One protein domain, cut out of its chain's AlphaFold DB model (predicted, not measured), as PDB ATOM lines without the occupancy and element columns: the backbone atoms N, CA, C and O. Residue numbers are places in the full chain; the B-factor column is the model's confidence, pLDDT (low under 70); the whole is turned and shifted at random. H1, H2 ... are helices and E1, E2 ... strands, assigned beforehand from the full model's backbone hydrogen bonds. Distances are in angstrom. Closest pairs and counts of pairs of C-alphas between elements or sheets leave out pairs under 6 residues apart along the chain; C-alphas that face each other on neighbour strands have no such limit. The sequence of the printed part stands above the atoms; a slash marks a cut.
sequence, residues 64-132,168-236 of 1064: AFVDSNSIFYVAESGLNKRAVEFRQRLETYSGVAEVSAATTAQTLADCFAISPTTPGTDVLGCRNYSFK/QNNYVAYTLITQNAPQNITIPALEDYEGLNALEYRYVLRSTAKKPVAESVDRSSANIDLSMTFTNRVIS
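Overview. This is residues 64 to 132 and 168 to 236 of the 1064 residues of an uncharacterized protein of Chamaesiphon minutus (strain ATCC 27169 / PCC 6605) (UniProt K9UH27). A long, strongly twisted antiparallel sheet has the long helix H1 packed on one face and the short helix H3 on the opposite face. E4 is its longest strand, with E2 and E3 along one side, E5 along the other, and E1 beside E2; residues 214 to 220 stick out. The printed part has 138 residues, with three named helices followed by five named strands, class mixed. It is elongated, 54 by 32 by 24 A, and only just compact, close to loose, with a radius of gyration of the C-alphas of 17.2 A.

Arrangement. Look first at E4, residues 197 to 210: E2, residues 172 to 179, and E3, residues 183 to 186, lie on one side of it, and E5, residues 225 to 236, on the other side. Within hydrogen-bond range are N 206 and O 176 of E2 at 2.9 A, N 198 and O 185 of E3 at 2.8 A, and N 203 and O 230 of E5 at 2.8 A. E3, E4 and E5 form a meander, each strand the antiparallel neighbour of the one before, made of two hairpins. E1, residues 127 to 130, is antiparallel to E2, with N 129 and O 173 at 2.8 A. H1, residues 64 to 92, is on the sheet; its closest C-alphas to E4 are those of Ala 75 and Ala 209, 4.9 A apart. H3, residues 110 to 113, is on the opposite face at a height over the sheet of 8.2 A. H2, residues 97 to 100, is close to H1 but not clearly touching, Leu 90 and Val 99 having the closest C-alphas at 7.8 A. In H1 every O i to N i+4 pair is within hydrogen-bond range; H2 and H3 are too short for one.

Along the chain. Find C-alpha 64 at (-4.333, 5.042, -45.248), where H1 begins its 42.1 A. E4 measures 41.7 A, E5 35.6 A and E2 23.1 A; E5 ends at C-alpha 236, (-25.379, -29.232, -12.188).

Size, cuts and confidence. The C-alphas farthest apart, of Gly 195 and Ser 216, are 56.1 A apart. Residues 133 to 167 are not printed, and C-alphas 132 and 168 are 9.7 A apart across the cut. The links H3 to E1 and E4 to E5 are long. The mean pLDDT of the printed part is 71.8, with 52 residues under 70, among them residues 91 to 106 and 211 to 224.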
ATOM      1  N   ALA A  64      -3.005   5.486 -45.683       64.81
ATOM      2  CA  ALA A  64      -4.333   5.042 -45.248       64.81
ATOM      3  C   ALA A  64      -4.472   3.507 -45.199       64.81
ATOM      4  O   ALA A  64      -5.141   2.969 -44.314       64.81
ATOM      5  N   PHE A  65      -3.835   2.787 -46.129       63.94
ATOM      6  CA  PHE A  65      -3.800   1.323 -46.136       63.94
ATOM      7  C   PHE A  65      -2.968   0.763 -44.972       63.94
ATOM      8  O   PHE A  65      -3.399  -0.174 -44.298       63.94
ATOM      9  N   VAL A  66      -1.799   1.350 -44.700       66.31
ATOM     10  CA  VAL A  66      -0.932   0.977 -43.573       66.31
ATOM     11  C   VAL A  66      -1.615   1.273 -42.237       66.31
ATOM     12  O   VAL A  66      -1.607   0.412 -41.356       66.31
ATOM     13  N   ASP A  67      -2.267   2.429 -42.098       67.00
ATOM     14  CA  ASP A  67      -3.023   2.803 -40.899       67.00
ATOM     15  C   ASP A  67      -4.205   1.855 -40.667       67.00
ATOM     16  O   ASP A  67      -4.394   1.359 -39.556       67.00
ATOM     17  N   SER A  68      -4.971   1.528 -41.714       69.06
ATOM     18  CA  SER A  68      -6.101   0.596 -41.613       69.06
ATOM     19  C   SER A  68      -5.665  -0.805 -41.169       69.06
ATOM     20  O   SER A  68      -6.286  -1.388 -40.276       69.06
ATOM     21  N   ASN A  69      -4.568  -1.325 -41.727       70.50
ATOM     22  CA  ASN A  69      -4.007  -2.611 -41.311       70.50
ATOM     23  C   ASN A  69      -3.475  -2.557 -39.875       70.50
ATOM     24  O   ASN A  69      -3.723  -3.469 -39.089       70.50
ATOM     25  N   SER A  70      -2.788  -1.476 -39.500       71.31
ATOM     26  CA  SER A  70      -2.246  -1.305 -38.147       71.31
ATOM     27  C   SER A  70      -3.354  -1.272 -37.088       71.31
ATOM     28  O   SER A  70      -3.243  -1.945 -36.065       71.31
ATOM     29  N   ILE A  71      -4.459  -0.563 -37.353       73.81
ATOM     30  CA  ILE A  71      -5.654  -0.528 -36.489       73.81
ATOM     31  C   ILE A  71      -6.247  -1.930 -36.328       73.81
ATOM     32  O   ILE A  71      -6.575  -2.326 -35.210       73.81
ATOM     33  N   PHE A  72      -6.356  -2.696 -37.419       75.50
ATOM     34  CA  PHE A  72      -6.889  -4.059 -37.379       75.50
ATOM     35  C   PHE A  72      -6.060  -4.957 -36.459       75.50
ATOM     36  O   PHE A  72      -6.602  -5.550 -35.528       75.50
ATOM     37  N   TYR A  73      -4.745  -5.008 -36.668       77.12
ATOM     38  CA  TYR A  73      -3.876  -5.887 -35.892       77.12
ATOM     39  C   TYR A  73      -3.767  -5.482 -34.421       77.12
ATOM     40  O   TYR A  73      -3.641  -6.342 -33.548       77.12
ATOM     41  N   VAL A  74      -3.843  -4.185 -34.116       77.19
ATOM     42  CA  VAL A  74      -3.854  -3.699 -32.730       77.19
ATOM     43  C   VAL A  74      -5.170  -4.053 -32.038       77.19
ATOM     44  O   VAL A  74      -5.140  -4.539 -30.907       77.19
ATOM     45  N   ALA A  75      -6.311  -3.882 -32.712       79.75
ATOM     46  CA  ALA A  75      -7.607  -4.315 -32.189       79.75
ATOM     47  C   ALA A  75      -7.646  -5.842 -31.993       79.75
ATOM     48  O   ALA A  75      -8.106  -6.320 -30.960       79.75
ATOM     49  N   GLU A  76      -7.105  -6.621 -32.932       82.50
ATOM     50  CA  GLU A  76      -7.027  -8.082 -32.827       82.50
ATOM     51  C   GLU A  76      -6.128  -8.515 -31.661       82.50
ATOM     52  O   GLU A  76      -6.500  -9.376 -30.861       82.50
ATOM     53  N   SER A  77      -4.970  -7.871 -31.507       79.25
ATOM     54  CA  SER A  77      -4.049  -8.124 -30.396       79.25
ATOM     55  C   SER A  77      -4.688  -7.784 -29.048       79.25
ATOM     56  O   SER A  77      -4.564  -8.551 -28.091       79.25
ATOM     57  N   GLY A  78      -5.413  -6.661 -28.968       80.62
ATOM     58  CA  GLY A  78      -6.181  -6.265 -27.788       80.62
ATOM     59  C   GLY A  78      -7.278  -7.266 -27.445       80.62
ATOM     60  O   GLY A  78      -7.386  -7.686 -26.291       80.62
ATOM     61  N   LEU A  79      -8.041  -7.703 -28.450       85.38
ATOM     62  CA  LEU A  79      -9.095  -8.701 -28.298       85.38
ATOM     63  C   LEU A  79      -8.538 -10.040 -27.806       85.38
ATOM     64  O   LEU A  79      -9.050 -10.587 -26.833       85.38
ATOM     65  N   ASN A  80      -7.465 -10.544 -28.420       84.75
ATOM     66  CA  ASN A  80      -6.829 -11.806 -28.032       84.75
ATOM     67  C   ASN A  80      -6.234 -11.740 -26.621       84.75
ATOM     68  O   ASN A  80      -6.418 -12.669 -25.832       84.75
ATOM     69  N   LYS A  81      -5.580 -10.629 -26.261       82.50
ATOM     70  CA  LYS A  81      -5.054 -10.418 -24.906       82.50
ATOM     71  C   LYS A  81      -6.173 -10.390 -23.866       82.50
ATOM     72  O   LYS A  81      -6.094 -11.111 -22.874       82.50
ATOM     73  N   ARG A  82      -7.246  -9.627 -24.115       83.25
ATOM     74  CA  ARG A  82      -8.424  -9.586 -23.234       83.25
ATOM     75  C   ARG A  82      -9.092 -10.955 -23.126       83.25
ATOM     76  O   ARG A  82      -9.489 -11.335 -22.033       83.25
ATOM     77  N   ALA A  83      -9.177 -11.702 -24.224       83.31
ATOM     78  CA  ALA A  83      -9.735 -13.049 -24.247       83.31
ATOM     79  C   ALA A  83      -8.938 -14.031 -23.376       83.31
ATOM     80  O   ALA A  83      -9.540 -14.809 -22.645       83.31
ATOM     81  N   VAL A  84      -7.599 -13.993 -23.405       81.75
ATOM     82  CA  VAL A  84      -6.756 -14.839 -22.534       81.75
ATOM     83  C   VAL A  84      -6.977 -14.508 -21.061       81.75
ATOM     84  O   VAL A  84      -7.234 -15.408 -20.267       81.75
ATOM     85  N   GLU A  85      -6.946 -13.226 -20.698       78.56
ATOM     86  CA  GLU A  85      -7.194 -12.804 -19.316       78.56
ATOM     87  C   GLU A  85      -8.608 -13.152 -18.843       78.56
ATOM     88  O   GLU A  85      -8.806 -13.525 -17.688       78.56
ATOM     89  N   PHE A  86      -9.597 -13.029 -19.729       80.00
ATOM     90  CA  PHE A  86     -10.979 -13.367 -19.427       80.00
ATOM     91  C   PHE A  86     -11.165 -14.876 -19.229       80.00
ATOM     92  O   PHE A  86     -11.787 -15.272 -18.246       80.00
ATOM     93  N   ARG A  87     -10.570 -15.720 -20.088       76.94
ATOM     94  CA  ARG A  87     -10.563 -17.183 -19.897       76.94
ATOM     95  C   ARG A  87      -9.922 -17.566 -18.568       76.94
ATOM     96  O   ARG A  87     -10.542 -18.283 -17.800       76.94
ATOM     97  N   GLN A  88      -8.747 -17.017 -18.256       73.62
ATOM     98  CA  GLN A  88      -8.052 -17.316 -17.003       73.62
ATOM     99  C   GLN A  88      -8.895 -16.948 -15.772       73.62
ATOM    100  O   GLN A  88      -8.893 -17.668 -14.774       73.62
ATOM    101  N   ARG A  89      -9.654 -15.848 -15.839       74.25
ATOM    102  CA  ARG A  89     -10.625 -15.500 -14.794       74.25
ATOM    103  C   ARG A  89     -11.747 -16.532 -14.720       74.25
ATOM    104  O   ARG A  89     -11.970 -17.075 -13.648       74.25
ATOM    105  N   LEU A  90     -12.407 -16.852 -15.831       71.00
ATOM    106  CA  LEU A  90     -13.478 -17.855 -15.842       71.00
ATOM    107  C   LEU A  90     -13.014 -19.252 -15.377       71.00
ATOM    108  O   LEU A  90     -13.799 -19.974 -14.777       71.00
ATOM    109  N   GLU A  91     -11.756 -19.624 -15.621       62.66
ATOM    110  CA  GLU A  91     -11.145 -20.873 -15.140       62.66
ATOM    111  C   GLU A  91     -10.859 -20.851 -13.630       62.66
ATOM    112  O   GLU A  91     -10.963 -21.877 -12.965       62.66
ATOM    113  N   THR A  92     -10.518 -19.685 -13.071       56.44
ATOM    114  CA  THR A  92     -10.220 -19.534 -11.634       56.44
ATOM    115  C   THR A  92     -11.496 -19.531 -10.780       56.44
ATOM    116  O   THR A  92     -11.457 -19.902  -9.607       56.44
ATOM    117  N   TYR A  93     -12.637 -19.149 -11.359       56.84
ATOM    118  CA  TYR A  93     -13.920 -19.068 -10.665       56.84
ATOM    119  C   TYR A  93     -14.860 -20.196 -11.106       56.84
ATOM    120  O   TYR A  93     -15.542 -20.113 -12.123       56.84
ATOM    121  N   SER A  94     -14.967 -21.238 -10.277       48.56
ATOM    122  CA  SER A  94     -15.953 -22.319 -10.444       48.56
ATOM    123  C   SER A  94     -17.402 -21.882 -10.146       48.56
ATOM    124  O   SER A  94     -18.315 -22.698 -10.228       48.56
ATOM    125  N   GLY A  95     -17.624 -20.613  -9.775       50.12
ATOM    126  CA  GLY A  95     -18.919 -20.041  -9.401       50.12
ATOM    127  C   GLY A  95     -19.259 -18.762 -10.176       50.12
ATOM    128  O   GLY A  95     -18.385 -18.054 -10.665       50.12
ATOM    129  N   VAL A  96     -20.556 -18.466 -10.279       45.44
ATOM    130  CA  VAL A  96     -21.106 -17.336 -11.055       45.44
ATOM    131  C   VAL A  96     -20.924 -15.980 -10.359       45.44
ATOM    132  O   VAL A  96     -20.791 -14.964 -11.038       45.44
ATOM    133  N   ALA A  97     -20.933 -15.953  -9.021       42.03
ATOM    134  CA  ALA A  97     -21.218 -14.750  -8.232       42.03
ATOM    135  C   ALA A  97     -20.232 -13.582  -8.434       42.03
ATOM    136  O   ALA A  97     -20.641 -12.424  -8.390       42.03
ATOM    137  N   GLU A  98     -18.950 -13.850  -8.701       44.09
ATOM    138  CA  GLU A  98     -17.978 -12.779  -8.970       44.09
ATOM    139  C   GLU A  98     -18.031 -12.254 -10.413       44.09
ATOM    140  O   GLU A  98     -17.697 -11.099 -10.671       44.09
ATOM    141  N   VAL A  99     -18.493 -13.073 -11.364       48.78
ATOM    142  CA  VAL A  99     -18.544 -12.725 -12.795       48.78
ATOM    143  C   VAL A  99     -19.904 -12.128 -13.188       48.78
ATOM    144  O   VAL A  99     -20.176 -11.954 -14.370       48.78
ATOM    145  N   SER A 100     -20.775 -11.835 -12.216       46.34
ATOM    146  CA  SER A 100     -22.087 -11.201 -12.420       46.34
ATOM    147  C   SER A 100     -22.138  -9.726 -12.012       46.34
ATOM    148  O   SER A 100     -23.224  -9.147 -11.976       46.34
ATOM    149  N   ALA A 101     -21.002  -9.107 -11.673       47.78
ATOM    150  CA  ALA A 101     -20.967  -7.681 -11.358       47.78
ATOM    151  C   ALA A 101     -21.402  -6.860 -12.586       47.78
ATOM    152  O   ALA A 101     -20.824  -6.990 -13.666       47.78
ATOM    153  N   ALA A 102     -22.443  -6.040 -12.423       48.81
ATOM    154  CA  ALA A 102     -22.947  -5.176 -13.483       48.81
ATOM    155  C   ALA A 102     -21.858  -4.189 -13.923       48.81
ATOM    156  O   ALA A 102     -21.286  -3.482 -13.089       48.81
ATOM    157  N   THR A 103     -21.590  -4.126 -15.227       55.22
ATOM    158  CA  THR A 103     -20.628  -3.167 -15.768       55.22
ATOM    159  C   THR A 103     -21.240  -1.769 -15.795       55.22
ATOM    160  O   THR A 103     -22.378  -1.584 -16.231       55.22
ATOM    161  N   THR A 104     -20.497  -0.759 -15.339       54.59
ATOM    162  CA  THR A 104     -20.945   0.647 -15.417       54.59
ATOM    163  C   THR A 104     -20.803   1.214 -16.828       54.59
ATOM    164  O   THR A 104     -21.545   2.118 -17.205       54.59
ATOM    165  N   ALA A 105     -19.888   0.653 -17.625       58.41
ATOM    166  CA  ALA A 105     -19.752   0.921 -19.051       58.41
ATOM    167  C   ALA A 105     -20.711   0.029 -19.855       58.41
ATOM    168  O   ALA A 105     -20.701  -1.198 -19.702       58.41
ATOM    169  N   GLN A 106     -21.517   0.637 -20.729       64.31
ATOM    170  CA  GLN A 106     -22.432  -0.083 -21.626       64.31
ATOM    171  C   GLN A 106     -21.956  -0.075 -23.081       64.31
ATOM    172  O   GLN A 106     -22.408  -0.895 -23.883       64.31
ATOM    173  N   THR A 107     -21.026   0.817 -23.434       74.19
ATOM    174  CA  THR A 107     -20.519   0.962 -24.799       74.19
ATOM    175  C   THR A 107     -18.997   1.033 -24.848       74.19
ATOM    176  O   THR A 107     -18.329   1.443 -23.903       74.19
ATOM    177  N   LEU A 108     -18.424   0.656 -25.995       74.44
ATOM    178  CA  LEU A 108     -16.977   0.714 -26.224       74.44
ATOM    179  C   LEU A 108     -16.434   2.155 -26.145       74.44
ATOM    180  O   LEU A 108     -15.246   2.354 -25.901       74.44
ATOM    181  N   ALA A 109     -17.303   3.155 -26.336       74.81
ATOM    182  CA  ALA A 109     -16.949   4.566 -26.254       74.81
ATOM    183  C   ALA A 109     -16.663   5.027 -24.820       74.81
ATOM    184  O   ALA A 109     -15.769   5.850 -24.614       74.81
ATOM    185  N   ASP A 110     -17.339   4.431 -23.837       74.31
ATOM    186  CA  ASP A 110     -17.123   4.700 -22.412       74.31
ATOM    187  C   ASP A 110     -15.678   4.353 -22.001       74.31
ATOM    188  O   ASP A 110     -15.096   4.964 -21.103       74.31
ATOM    189  N   CYS A 111     -15.049   3.415 -22.717       77.62
ATOM    190  CA  CYS A 111     -13.687   2.964 -22.454       77.62
ATOM    191  C   CYS A 111     -12.603   3.955 -22.893       77.62
ATOM    192  O   CYS A 111     -11.450   3.812 -22.474       77.62
ATOM    193  N   PHE A 112     -12.930   4.963 -23.712       78.25
ATOM    194  CA  PHE A 112     -11.940   5.919 -24.221       78.25
ATOM    195  C   PHE A 112     -11.388   6.855 -23.140       78.25
ATOM    196  O   PHE A 112     -10.277   7.355 -23.294       78.25
ATOM    197  N   ALA A 113     -12.118   7.045 -22.036       70.44
ATOM    198  CA  ALA A 113     -11.700   7.890 -20.918       70.44
ATOM    199  C   ALA A 113     -10.704   7.210 -19.953       70.44
ATOM    200  O   ALA A 113     -10.156   7.867 -19.069       70.44
ATOM    201  N   ILE A 114     -10.462   5.900 -20.094       67.56
ATOM    202  CA  ILE A 114      -9.619   5.124 -19.172       67.56
ATOM    203  C   ILE A 114      -8.168   5.091 -19.664       67.56
ATOM    204  O   ILE A 114      -7.888   4.820 -20.834       67.56
ATOM    205  N   SER A 115      -7.216   5.338 -18.763       64.38
ATOM    206  CA  SER A 115      -5.791   5.294 -19.107       64.38
ATOM    207  C   SER A 115      -5.331   3.866 -19.460       64.38
ATOM    208  O   SER A 115      -5.669   2.924 -18.743       64.38
ATOM    209  N   PRO A 116      -4.497   3.667 -20.500       58.94
ATOM    210  CA  PRO A 116      -3.907   2.365 -20.831       58.94
ATOM    211  C   PRO A 116      -2.874   1.854 -19.810       58.94
ATOM    212  O   PRO A 116      -2.449   0.705 -19.904       58.94
ATOM    213  N   THR A 117      -2.457   2.676 -18.837       54.22
ATOM    214  CA  THR A 117      -1.483   2.292 -17.793       54.22
ATOM    215  C   THR A 117      -2.121   1.876 -16.471       54.22
ATOM    216  O   THR A 117      -1.432   1.311 -15.624       54.22
ATOM    217  N   THR A 118      -3.410   2.151 -16.275       52.44
ATOM    218  CA  THR A 118      -4.091   1.945 -14.992       52.44
ATOM    219  C   THR A 118      -5.360   1.131 -15.239       52.44
ATOM    220  O   THR A 118      -6.236   1.606 -15.960       52.44
ATOM    221  N   PRO A 119      -5.484  -0.096 -14.700       53.59
ATOM    222  CA  PRO A 119      -6.713  -0.871 -14.832       53.59
ATOM    223  C   PRO A 119      -7.908  -0.074 -14.286       53.59
ATOM    224  O   PRO A 119      -7.804   0.514 -13.209       53.59
ATOM    225  N   GLY A 120      -9.026  -0.049 -15.019       54.31
ATOM    226  CA  GLY A 120     -10.291   0.462 -14.487       54.31
ATOM    227  C   GLY A 120     -10.752  -0.351 -13.269       54.31
ATOM    228  O   GLY A 120     -10.313  -1.483 -13.069       54.31
ATOM    229  N   THR A 121     -11.634   0.222 -12.447       50.53
ATOM    230  CA  THR A 121     -12.163  -0.410 -11.221       50.53
ATOM    231  C   THR A 121     -13.165  -1.539 -11.487       50.53
ATOM    232  O   THR A 121     -13.468  -2.309 -10.580       50.53
ATOM    233  N   ASP A 122     -13.676  -1.643 -12.715       58.69
ATOM    234  CA  ASP A 122     -14.640  -2.657 -13.135       58.69
ATOM    235  C   ASP A 122     -13.922  -3.937 -13.605       58.69
ATOM    236  O   ASP A 122     -13.125  -3.929 -14.549       58.69
ATOM    237  N   VAL A 123     -14.211  -5.049 -12.926       58.53
ATOM    238  CA  VAL A 123     -13.589  -6.365 -13.135       58.53
ATOM    239  C   VAL A 123     -13.894  -6.925 -14.534       58.53
ATOM    240  O   VAL A 123     -13.036  -7.588 -15.130       58.53
ATOM    241  N   LEU A 124     -15.073  -6.617 -15.090       67.25
ATOM    242  CA  LEU A 124     -15.519  -7.053 -16.419       67.25
ATOM    243  C   LEU A 124     -15.575  -5.916 -17.440       67.25
ATOM    244  O   LEU A 124     -15.449  -6.180 -18.629       67.25
ATOM    245  N   GLY A 125     -15.661  -4.664 -17.008       73.19
ATOM    246  CA  GLY A 125     -15.793  -3.505 -17.888       73.19
ATOM    247  C   GLY A 125     -14.566  -3.181 -18.749       73.19
ATOM    248  O   GLY A 125     -13.882  -4.036 -19.322       73.19
ATOM    249  N   CYS A 126     -14.314  -1.890 -18.910       80.19
ATOM    250  CA  CYS A 126     -13.327  -1.380 -19.850       80.19
ATOM    251  C   CYS A 126     -11.876  -1.699 -19.458       80.19
ATOM    252  O   CYS A 126     -11.454  -1.475 -18.320       80.19
ATOM    253  N   ARG A 127     -11.071  -2.134 -20.434       79.69
ATOM    254  CA  ARG A 127      -9.618  -2.283 -20.279       79.69
ATOM    255  C   ARG A 127      -8.875  -1.928 -21.560       79.69
ATOM    256  O   ARG A 127      -9.270  -2.357 -22.643       79.69
ATOM    257  N   ASN A 128      -7.777  -1.193 -21.422       79.06
ATOM    258  CA  ASN A 128      -7.039  -0.643 -22.556       79.06
ATOM    259  C   ASN A 128      -5.607  -1.194 -22.593       79.06
ATOM    260  O   ASN A 128      -4.993  -1.397 -21.545       79.06
ATOM    261  N   TYR A 129      -5.073  -1.435 -23.792       74.88
ATOM    262  CA  TYR A 129      -3.727  -1.975 -24.003       74.88
ATOM    263  C   TYR A 129      -2.955  -1.143 -25.017       74.88
ATOM    264  O   TYR A 129      -3.463  -0.831 -26.092       74.88
ATOM    265  N   SER A 130      -1.699  -0.844 -24.702       70.81
ATOM    266  CA  SER A 130      -0.725  -0.325 -25.658       70.81
ATOM    267  C   SER A 130       0.216  -1.441 -26.116       70.81
ATOM    268  O   SER A 130       0.596  -2.314 -25.332       70.81
ATOM    269  N   PHE A 131       0.595  -1.409 -27.394       63.41
ATOM    270  CA  PHE A 131       1.552  -2.336 -28.000       63.41
ATOM    271  C   PHE A 131       2.741  -1.534 -28.548       63.41
ATOM    272  O   PHE A 131       2.548  -0.462 -29.115       63.41
ATOM    273  N   LYS A 132       3.976  -2.021 -28.359       51.91
ATOM    274  CA  LYS A 132       5.190  -1.382 -28.898       51.91
ATOM    275  C   LYS A 132       5.633  -2.079 -30.189       51.91
ATOM    276  O   LYS A 132       5.643  -3.304 -30.242       51.91
ATOM    277  N   GLN A 168       5.031   8.043 -33.225       42.31
ATOM    278  CA  GLN A 168       3.926   7.508 -32.451       42.31
ATOM    279  C   GLN A 168       2.831   6.819 -33.286       42.31
ATOM    280  O   GLN A 168       1.734   7.349 -33.467       42.31
ATOM    281  N   ASN A 169       3.051   5.575 -33.702       46.00
ATOM    282  CA  ASN A 169       1.949   4.665 -33.990       46.00
ATOM    283  C   ASN A 169       1.536   4.034 -32.667       46.00
ATOM    284  O   ASN A 169       1.648   2.838 -32.431       46.00
ATOM    285  N   ASN A 170       1.094   4.914 -31.770       61.47
ATOM    286  CA  ASN A 170       0.738   4.622 -30.394       61.47
ATOM    287  C   ASN A 170      -0.711   4.121 -30.329       61.47
ATOM    288  O   ASN A 170      -1.459   4.541 -29.459       61.47
ATOM    289  N   TYR A 171      -1.154   3.304 -31.293       68.69
ATOM    290  CA  TYR A 171      -2.523   2.794 -31.291       68.69
ATOM    291  C   TYR A 171      -2.792   2.071 -29.968       68.69
ATOM    292  O   TYR A 171      -2.047   1.177 -29.564       68.69
ATOM    293  N   VAL A 172      -3.860   2.480 -29.293       72.88
ATOM    294  CA  VAL A 172      -4.337   1.847 -28.068       72.88
ATOM    295  C   VAL A 172      -5.519   0.973 -28.443       72.88
ATOM    296  O   VAL A 172      -6.454   1.444 -29.095       72.88
ATOM    297  N   ALA A 173      -5.476  -0.292 -28.038       80.31
ATOM    298  CA  ALA A 173      -6.628  -1.169 -28.115       80.31
ATOM    299  C   ALA A 173      -7.519  -0.934 -26.896       80.31
ATOM    300  O   ALA A 173      -7.100  -1.156 -25.760       80.31
ATOM    301  N   TYR A 174      -8.748  -0.511 -27.142       82.00
ATOM    302  CA  TYR A 174      -9.801  -0.359 -26.153       82.00
ATOM    303  C   TYR A 174     -10.649  -1.615 -26.174       82.00
ATOM    304  O   TYR A 174     -11.085  -2.039 -27.245       82.00
ATOM    305  N   THR A 175     -10.856  -2.231 -25.015       83.88
ATOM    306  CA  THR A 175     -11.631  -3.467 -24.896       83.88
ATOM    307  C   THR A 175     -12.742  -3.318 -23.877       83.88
ATOM    308  O   THR A 175     -12.568  -2.660 -22.852       83.88
ATOM    309  N   LEU A 176     -13.874  -3.952 -24.157       84.88
ATOM    310  CA  LEU A 176     -15.042  -4.012 -23.285       84.88
ATOM    311  C   LEU A 176     -15.538  -5.451 -23.236       84.88
ATOM    312  O   LEU A 176     -15.557  -6.127 -24.266       84.88
ATOM    313  N   ILE A 177     -15.963  -5.904 -22.059       85.00
ATOM    314  CA  ILE A 177     -16.782  -7.108 -21.929       85.00
ATOM    315  C   ILE A 177     -18.165  -6.663 -21.494       85.00
ATOM    316  O   ILE A 177     -18.300  -5.947 -20.507       85.00
ATOM    317  N   THR A 178     -19.187  -7.093 -22.222       81.44
ATOM    318  CA  THR A 178     -20.572  -6.998 -21.764       81.44
ATOM    319  C   THR A 178     -21.120  -8.391 -21.506       81.44
ATOM    320  O   THR A 178     -20.751  -9.362 -22.173       81.44
ATOM    321  N   GLN A 179     -21.997  -8.493 -20.515       81.38
ATOM    322  CA  GLN A 179     -22.688  -9.724 -20.163       81.38
ATOM    323  C   GLN A 179     -24.167  -9.591 -20.520       81.38
ATOM    324  O   GLN A 179     -24.819  -8.615 -20.152       81.38
ATOM    325  N   ASN A 180     -24.712 -10.592 -21.207       81.75
ATOM    326  CA  ASN A 180     -26.150 -10.686 -21.435       81.75
ATOM    327  C   ASN A 180     -26.846 -11.330 -20.226       81.75
ATOM    328  O   ASN A 180     -26.229 -12.087 -19.474       81.75
ATOM    329  N   ALA A 181     -28.154 -11.093 -20.088       79.56
ATOM    330  CA  ALA A 181     -28.965 -11.802 -19.102       79.56
ATOM    331  C   ALA A 181     -28.804 -13.329 -19.274       79.56
ATOM    332  O   ALA A 181     -28.865 -13.816 -20.410       79.56
ATOM    333  N   PRO A 182     -28.571 -14.081 -18.183       82.00
ATOM    334  CA  PRO A 182     -28.359 -15.518 -18.270       82.00
ATOM    335  C   PRO A 182     -29.633 -16.238 -18.715       82.00
ATOM    336  O   PRO A 182     -30.744 -15.798 -18.413       82.00
ATOM    337  N   GLN A 183     -29.474 -17.350 -19.435       86.25
ATOM    338  CA  GLN A 183     -30.599 -18.127 -19.962       86.25
ATOM    339  C   GLN A 183     -30.505 -19.600 -19.572       86.25
ATOM    340  O   GLN A 183     -29.450 -20.217 -19.702       86.25
ATOM    341  N   ASN A 184     -31.630 -20.173 -19.140       87.38
ATOM    342  CA  ASN A 184     -31.769 -21.620 -18.997       87.38
ATOM    343  C   ASN A 184     -31.870 -22.244 -20.389       87.38
ATOM    344  O   ASN A 184     -32.786 -21.922 -21.147       87.38
ATOM    345  N   ILE A 185     -30.944 -23.139 -20.718       90.44
ATOM    346  CA  ILE A 185     -30.924 -23.864 -21.986       90.44
ATOM    347  C   ILE A 185     -30.801 -25.365 -21.735       90.44
ATOM    348  O   ILE A 185     -30.190 -25.796 -20.759       90.44
ATOM    349  N   THR A 186     -31.315 -26.162 -22.661       92.50
ATOM    350  CA  THR A 186     -30.862 -27.543 -22.836       92.50
ATOM    351  C   THR A 186     -29.755 -27.528 -23.883       92.50
ATOM    352  O   THR A 186     -29.926 -26.928 -24.946       92.50
ATOM    353  N   ILE A 187     -28.611 -28.145 -23.586       91.00
ATOM    354  CA  ILE A 187     -27.450 -28.131 -24.477       91.00
ATOM    355  C   ILE A 187     -27.834 -28.767 -25.827       91.00
ATOM    356  O   ILE A 187     -28.331 -29.900 -25.830       91.00
ATOM    357  N   PRO A 188     -27.629 -28.056 -26.954       91.00
ATOM    358  CA  PRO A 188     -27.991 -28.526 -28.288       91.00
ATOM    359  C   PRO A 188     -27.366 -29.865 -28.677       91.00
ATOM    360  O   PRO A 188     -26.320 -30.266 -28.164       91.00
ATOM    361  N   ALA A 189     -27.993 -30.523 -29.654       86.88
ATOM    362  CA  ALA A 189     -27.442 -31.727 -30.253       86.88
ATOM    363  C   ALA A 189     -26.059 -31.474 -30.867       86.88
ATOM    364  O   ALA A 189     -25.802 -30.387 -31.385       86.88
ATOM    365  N   LEU A 190     -25.201 -32.499 -30.852       85.81
ATOM    366  CA  LEU A 190     -23.832 -32.485 -31.389       85.81
ATOM    367  C   LEU A 190     -22.802 -31.666 -30.596       85.81
ATOM    368  O   LEU A 190     -21.613 -31.816 -30.868       85.81
ATOM    369  N   GLU A 191     -23.206 -30.856 -29.615       88.38
ATOM    370  CA  GLU A 191     -22.276 -30.198 -28.690       88.38
ATOM    371  C   GLU A 191     -21.865 -31.146 -27.542       88.38
ATOM    372  O   GLU A 191     -22.579 -32.100 -27.211       88.38
ATOM    373  N   ASP A 192     -20.711 -30.880 -26.918       88.56
ATOM    374  CA  ASP A 192     -20.311 -31.563 -25.684       88.56
ATOM    375  C   ASP A 192     -21.420 -31.408 -24.637       88.56
ATOM    376  O   ASP A 192     -21.975 -30.321 -24.465       88.56
ATOM    377  N   TYR A 193     -21.736 -32.494 -23.927       91.44
ATOM    378  CA  TYR A 193     -22.798 -32.532 -22.911       91.44
ATOM    379  C   TYR A 193     -24.229 -32.321 -23.442       91.44
ATOM    380  O   TYR A 193     -25.129 -31.951 -22.686       91.44
ATOM    381  N   GLU A 194     -24.458 -32.613 -24.725       89.88
ATOM    382  CA  GLU A 194     -25.768 -32.654 -25.384       89.88
ATOM    383  C   GLU A 194     -26.908 -33.163 -24.478       89.88
ATOM    384  O   GLU A 194     -26.863 -34.265 -23.915       89.88
ATOM    385  N   GLY A 195     -27.980 -32.377 -24.379       88.50
ATOM    386  CA  GLY A 195     -29.195 -32.719 -23.645       88.50
ATOM    387  C   GLY A 195     -29.124 -32.552 -22.123       88.50
ATOM    388  O   GLY A 195     -30.078 -32.948 -21.455       88.50
ATOM    389  N   LEU A 196     -28.035 -32.013 -21.559       91.44
ATOM    390  CA  LEU A 196     -28.028 -31.519 -20.175       91.44
ATOM    391  C   LEU A 196     -28.650 -30.124 -20.098       91.44
ATOM    392  O   LEU A 196     -28.530 -29.336 -21.035       91.44
ATOM    393  N   ASN A 197     -29.277 -29.794 -18.971       91.12
ATOM    394  CA  ASN A 197     -29.733 -28.436 -18.704       91.12
ATOM    395  C   ASN A 197     -28.586 -27.605 -18.123       91.12
ATOM    396  O   ASN A 197     -27.833 -28.061 -17.258       91.12
ATOM    397  N   ALA A 198     -28.447 -26.376 -18.602       89.56
ATOM    398  CA  ALA A 198     -27.407 -25.457 -18.178       89.56
ATOM    399  C   ALA A 198     -27.954 -24.036 -18.058       89.56
ATOM    400  O   ALA A 198     -28.824 -23.622 -18.826       89.56
ATOM    401  N   LEU A 199     -27.383 -23.272 -17.133       86.62
ATOM    402  CA  LEU A 199     -27.526 -21.822 -17.120       86.62
ATOM    403  C   LEU A 199     -26.394 -21.232 -17.969       86.62
ATOM    404  O   LEU A 199     -25.222 -21.321 -17.594       86.62
ATOM    405  N   GLU A 200     -26.726 -20.704 -19.146       87.81
ATOM    406  CA  GLU A 200     -25.771 -20.116 -20.087       87.81
ATOM    407  C   GLU A 200     -25.601 -18.620 -19.812       87.81
ATOM    408  O   GLU A 200     -26.535 -17.824 -19.934       87.81
ATOM    409  N   TYR A 201     -24.368 -18.240 -19.496       85.38
ATOM    410  CA  TYR A 201     -23.894 -16.866 -19.449       85.38
ATOM    411  C   TYR A 201     -23.200 -16.545 -20.760       85.38
ATOM    412  O   TYR A 201     -22.236 -17.214 -21.144       85.38
ATOM    413  N   ARG A 202     -23.673 -15.509 -21.449       85.75
ATOM    414  CA  ARG A 202     -23.072 -15.049 -22.699       85.75
ATOM    415  C   ARG A 202     -22.326 -13.746 -22.468       85.75
ATOM    416  O   ARG A 202     -22.926 -12.755 -22.058       85.75
ATOM    417  N   TYR A 203     -21.041 -13.765 -22.793       85.94
ATOM    418  CA  TYR A 203     -20.148 -12.620 -22.707       85.94
ATOM    419  C   TYR A 203     -19.711 -12.208 -24.105       85.94
ATOM    420  O   TYR A 203     -19.260 -13.037 -24.901       85.94
ATOM    421  N   VAL A 204     -19.839 -10.920 -24.399       86.25
ATOM    422  CA  VAL A 204     -19.425 -10.329 -25.668       86.25
ATOM    423  C   VAL A 204     -18.214  -9.454 -25.395       86.25
ATOM    424  O   VAL A 204     -18.315  -8.399 -24.775       86.25
ATOM    425  N   LEU A 205     -17.056  -9.913 -25.858       88.12
ATOM    426  CA  LEU A 205     -15.835  -9.124 -25.872       88.12
ATOM    427  C   LEU A 205     -15.853  -8.282 -27.136       88.12
ATOM    428  O   LEU A 205     -16.127  -8.794 -28.224       88.12
ATOM    429  N   ARG A 206     -15.549  -7.000 -26.991       87.62
ATOM    430  CA  ARG A 206     -15.356  -6.072 -28.101       87.62
ATOM    431  C   ARG A 206     -13.997  -5.414 -27.991       87.62
ATOM    432  O   ARG A 206     -13.522  -5.165 -26.881       87.62
ATOM    433  N   SER A 207     -13.374  -5.134 -29.129       86.88
ATOM    434  CA  SER A 207     -12.132  -4.380 -29.198       86.88
ATOM    435  C   SER A 207     -12.114  -3.436 -30.386       86.88
ATOM    436  O   SER A 207     -12.446  -3.823 -31.502       86.88
ATOM    437  N   THR A 208     -11.656  -2.210 -30.143       85.19
ATOM    438  CA  THR A 208     -11.325  -1.252 -31.196       85.19
ATOM    439  C   THR A 208      -9.957  -0.644 -30.946       85.19
ATOM    440  O   THR A 208      -9.495  -0.609 -29.807       85.19
ATOM    441  N   ALA A 209      -9.305  -0.153 -31.993       78.38
ATOM    442  CA  ALA A 209      -8.036   0.547 -31.874       78.38
ATOM    443  C   ALA A 209      -8.194   2.005 -32.299       78.38
ATOM    444  O   ALA A 209      -8.753   2.297 -33.355       78.38
ATOM    445  N   LYS A 210      -7.667   2.925 -31.487       73.31
ATOM    446  CA  LYS A 210      -7.581   4.348 -31.834       73.31
ATOM    447  C   LYS A 210      -6.171   4.864 -31.642       73.31
ATOM    448  O   LYS A 210      -5.454   4.435 -30.739       73.31
ATOM    449  N   LYS A 211      -5.793   5.822 -32.483       66.56
ATOM    450  CA  LYS A 211      -4.601   6.635 -32.258       66.56
ATOM    451  C   LYS A 211      -4.932   7.642 -31.142       66.56
ATOM    452  O   LYS A 211      -5.928   8.349 -31.285       66.56
ATOM    453  N   PRO A 212      -4.178   7.701 -30.033       57.16
ATOM    454  CA  PRO A 212      -4.360   8.717 -29.007       57.16
ATOM    455  C   PRO A 212      -3.897  10.045 -29.605       57.16
ATOM    456  O   PRO A 212      -2.703  10.290 -29.752       57.16
ATOM    457  N   VAL A 213      -4.844  10.863 -30.057       52.97
ATOM    458  CA  VAL A 213      -4.540  12.180 -30.623       52.97
ATOM    459  C   VAL A 213      -4.504  13.184 -29.475       52.97
ATOM    460  O   VAL A 213      -5.478  13.304 -28.733       52.97
ATOM    461  N   ALA A 214      -3.391  13.903 -29.327       43.28
ATOM    462  CA  ALA A 214      -3.384  15.167 -28.602       43.28
ATOM    463  C   ALA A 214      -4.152  16.185 -29.458       43.28
ATOM    464  O   ALA A 214      -3.710  16.471 -30.561       43.28
ATOM    465  N   GLU A 215      -5.316  16.613 -28.967       40.66
ATOM    466  CA  GLU A 215      -6.171  17.716 -29.441       40.66
ATOM    467  C   GLU A 215      -6.342  17.938 -30.968       40.66
ATOM    468  O   GLU A 215      -5.431  18.283 -31.710       40.66
ATOM    469  N   SER A 216      -7.610  17.845 -31.393       37.97
ATOM    470  CA  SER A 216      -8.222  18.606 -32.498       37.97
ATOM    471  C   SER A 216      -7.680  18.451 -33.932       37.97
ATOM    472  O   SER A 216      -7.379  19.434 -34.599       37.97
ATOM    473  N   VAL A 217      -7.759  17.249 -34.520       37.38
ATOM    474  CA  VAL A 217      -8.075  17.150 -35.964       37.38
ATOM    475  C   VAL A 217      -9.040  15.991 -36.216       37.38
ATOM    476  O   VAL A 217      -8.678  14.822 -36.104       37.38
ATOM    477  N   ASP A 218     -10.268  16.340 -36.588       37.81
ATOM    478  CA  ASP A 218     -11.402  15.460 -36.883       37.81
ATOM    479  C   ASP A 218     -11.229  14.747 -38.244       37.81
ATOM    480  O   ASP A 218     -12.001  14.910 -39.187       37.81
ATOM    481  N   ARG A 219     -10.132  13.994 -38.404       40.91
ATOM    482  CA  ARG A 219      -9.979  13.049 -39.516       40.91
ATOM    483  C   ARG A 219     -10.563  11.725 -39.064       40.91
ATOM    484  O   ARG A 219      -9.986  11.076 -38.196       40.91
ATOM    485  N   SER A 220     -11.707  11.370 -39.651       43.62
ATOM    486  CA  SER A 220     -12.445  10.115 -39.477       43.62
ATOM    487  C   SER A 220     -11.529   8.952 -39.079       43.62
ATOM    488  O   SER A 220     -10.857   8.352 -39.922       43.62
ATOM    489  N   SER A 221     -11.483   8.646 -37.784       47.44
ATOM    490  CA  SER A 221     -10.821   7.439 -37.308       47.44
ATOM    491  C   SER A 221     -11.674   6.275 -37.787       47.44
ATOM    492  O   SER A 221     -12.799   6.093 -37.326       47.44
ATOM    493  N   ALA A 222     -11.174   5.525 -38.768       49.94
ATOM    494  CA  ALA A 222     -11.761   4.247 -39.129       49.94
ATOM    495  C   ALA A 222     -11.700   3.353 -37.883       49.94
ATOM    496  O   ALA A 222     -10.644   2.828 -37.538       49.94
ATOM    497  N   ASN A 223     -12.814   3.250 -37.163       62.12
ATOM    498  CA  ASN A 223     -12.921   2.374 -36.009       62.12
ATOM    499  C   ASN A 223     -13.228   0.982 -36.547       62.12
ATOM    500  O   ASN A 223     -14.265   0.772 -37.165       62.12
ATOM    501  N   ILE A 224     -12.318   0.040 -36.338       68.00
ATOM    502  CA  ILE A 224     -12.625  -1.374 -36.540       68.00
ATOM    503  C   ILE A 224     -13.144  -1.880 -35.197       68.00
ATOM    504  O   ILE A 224     -12.429  -1.763 -34.203       68.00
ATOM    505  N   ASP A 225     -14.378  -2.386 -35.153       78.69
ATOM    506  CA  ASP A 225     -14.925  -3.081 -33.984       78.69
ATOM    507  C   ASP A 225     -14.839  -4.592 -34.238       78.69
ATOM    508  O   ASP A 225     -15.457  -5.146 -35.153       78.69
ATOM    509  N   LEU A 226     -13.988  -5.258 -33.465       85.38
ATOM    510  CA  LEU A 226     -13.852  -6.706 -33.468       85.38
ATOM    511  C   LEU A 226     -14.588  -7.270 -32.266       85.38
ATOM    512  O   LEU A 226     -14.396  -6.800 -31.146       85.38
ATOM    513  N   SER A 227     -15.358  -8.332 -32.474       87.31
ATOM    514  CA  SER A 227     -16.081  -8.997 -31.400       87.31
ATOM    515  C   SER A 227     -15.753 -10.482 -31.297       87.31
ATOM    516  O   SER A 227     -15.664 -11.190 -32.301       87.31
ATOM    517  N   MET A 228     -15.616 -10.958 -30.059       87.88
ATOM    518  CA  MET A 228     -15.500 -12.370 -29.711       87.88
ATOM    519  C   MET A 228     -16.568 -12.733 -28.679       87.88
ATOM    520  O   MET A 228     -16.748 -12.022 -27.695       87.88
ATOM    521  N   THR A 229     -17.280 -13.840 -28.887       87.62
ATOM    522  CA  THR A 229     -18.315 -14.301 -27.943       87.62
ATOM    523  C   THR A 229     -17.856 -15.532 -27.171       87.62
ATOM    524  O   THR A 229     -17.439 -16.527 -27.771       87.62
ATOM    525  N   PHE A 230     -18.009 -15.468 -25.850       85.75
ATOM    526  CA  PHE A 230     -17.816 -16.579 -24.927       85.75
ATOM    527  C   PHE A 230     -19.147 -16.983 -24.315       85.75
ATOM    528  O   PHE A 230     -19.949 -16.138 -23.916       85.75
ATOM    529  N   THR A 231     -19.359 -18.285 -24.207       85.88
ATOM    530  CA  THR A 231     -20.457 -18.863 -23.442       85.88
ATOM    531  C   THR A 231     -19.870 -19.641 -22.278       85.88
ATOM    532  O   THR A 231     -19.055 -20.533 -22.493       85.88
ATOM    533  N   ASN A 232     -20.277 -19.299 -21.060       85.62
ATOM    534  CA  ASN A 232     -20.013 -20.093 -19.870       85.62
ATOM    535  C   ASN A 232     -21.313 -20.787 -19.466       85.62
ATOM    536  O   ASN A 232     -22.306 -20.125 -19.168       85.62
ATOM    537  N   ARG A 233     -21.321 -22.114 -19.488       87.69
ATOM    538  CA  ARG A 233     -22.474 -22.931 -19.126       87.69
ATOM    539  C   ARG A 233     -22.245 -23.549 -17.770       87.69
ATOM    540  O   ARG A 233     -21.282 -24.281 -17.572       87.69
ATOM    541  N   VAL A 234     -23.160 -23.272 -16.858       86.44
ATOM    542  CA  VAL A 234     -23.138 -23.840 -15.516       86.44
ATOM    543  C   VAL A 234     -24.072 -25.039 -15.494       86.44
ATOM    544  O   VAL A 234     -25.286 -24.894 -15.645       86.44
ATOM    545  N   ILE A 235     -23.488 -26.222 -15.338       89.75
ATOM    546  CA  ILE A 235     -24.165 -27.517 -15.368       89.75
ATOM    547  C   ILE A 235     -24.155 -28.078 -13.948       89.75
ATOM    548  O   ILE A 235     -23.105 -28.177 -13.317       89.75
ATOM    549  N   SER A 236     -25.320 -28.466 -13.436       90.81
ATOM    550  CA  SER A 236     -25.379 -29.232 -12.188       90.81
ATOM    551  C   SER A 236     -24.723 -30.598 -12.383       90.81
ATOM    552  O   SER A 236     -25.114 -31.340 -13.288       90.81
TER     553      SER A 236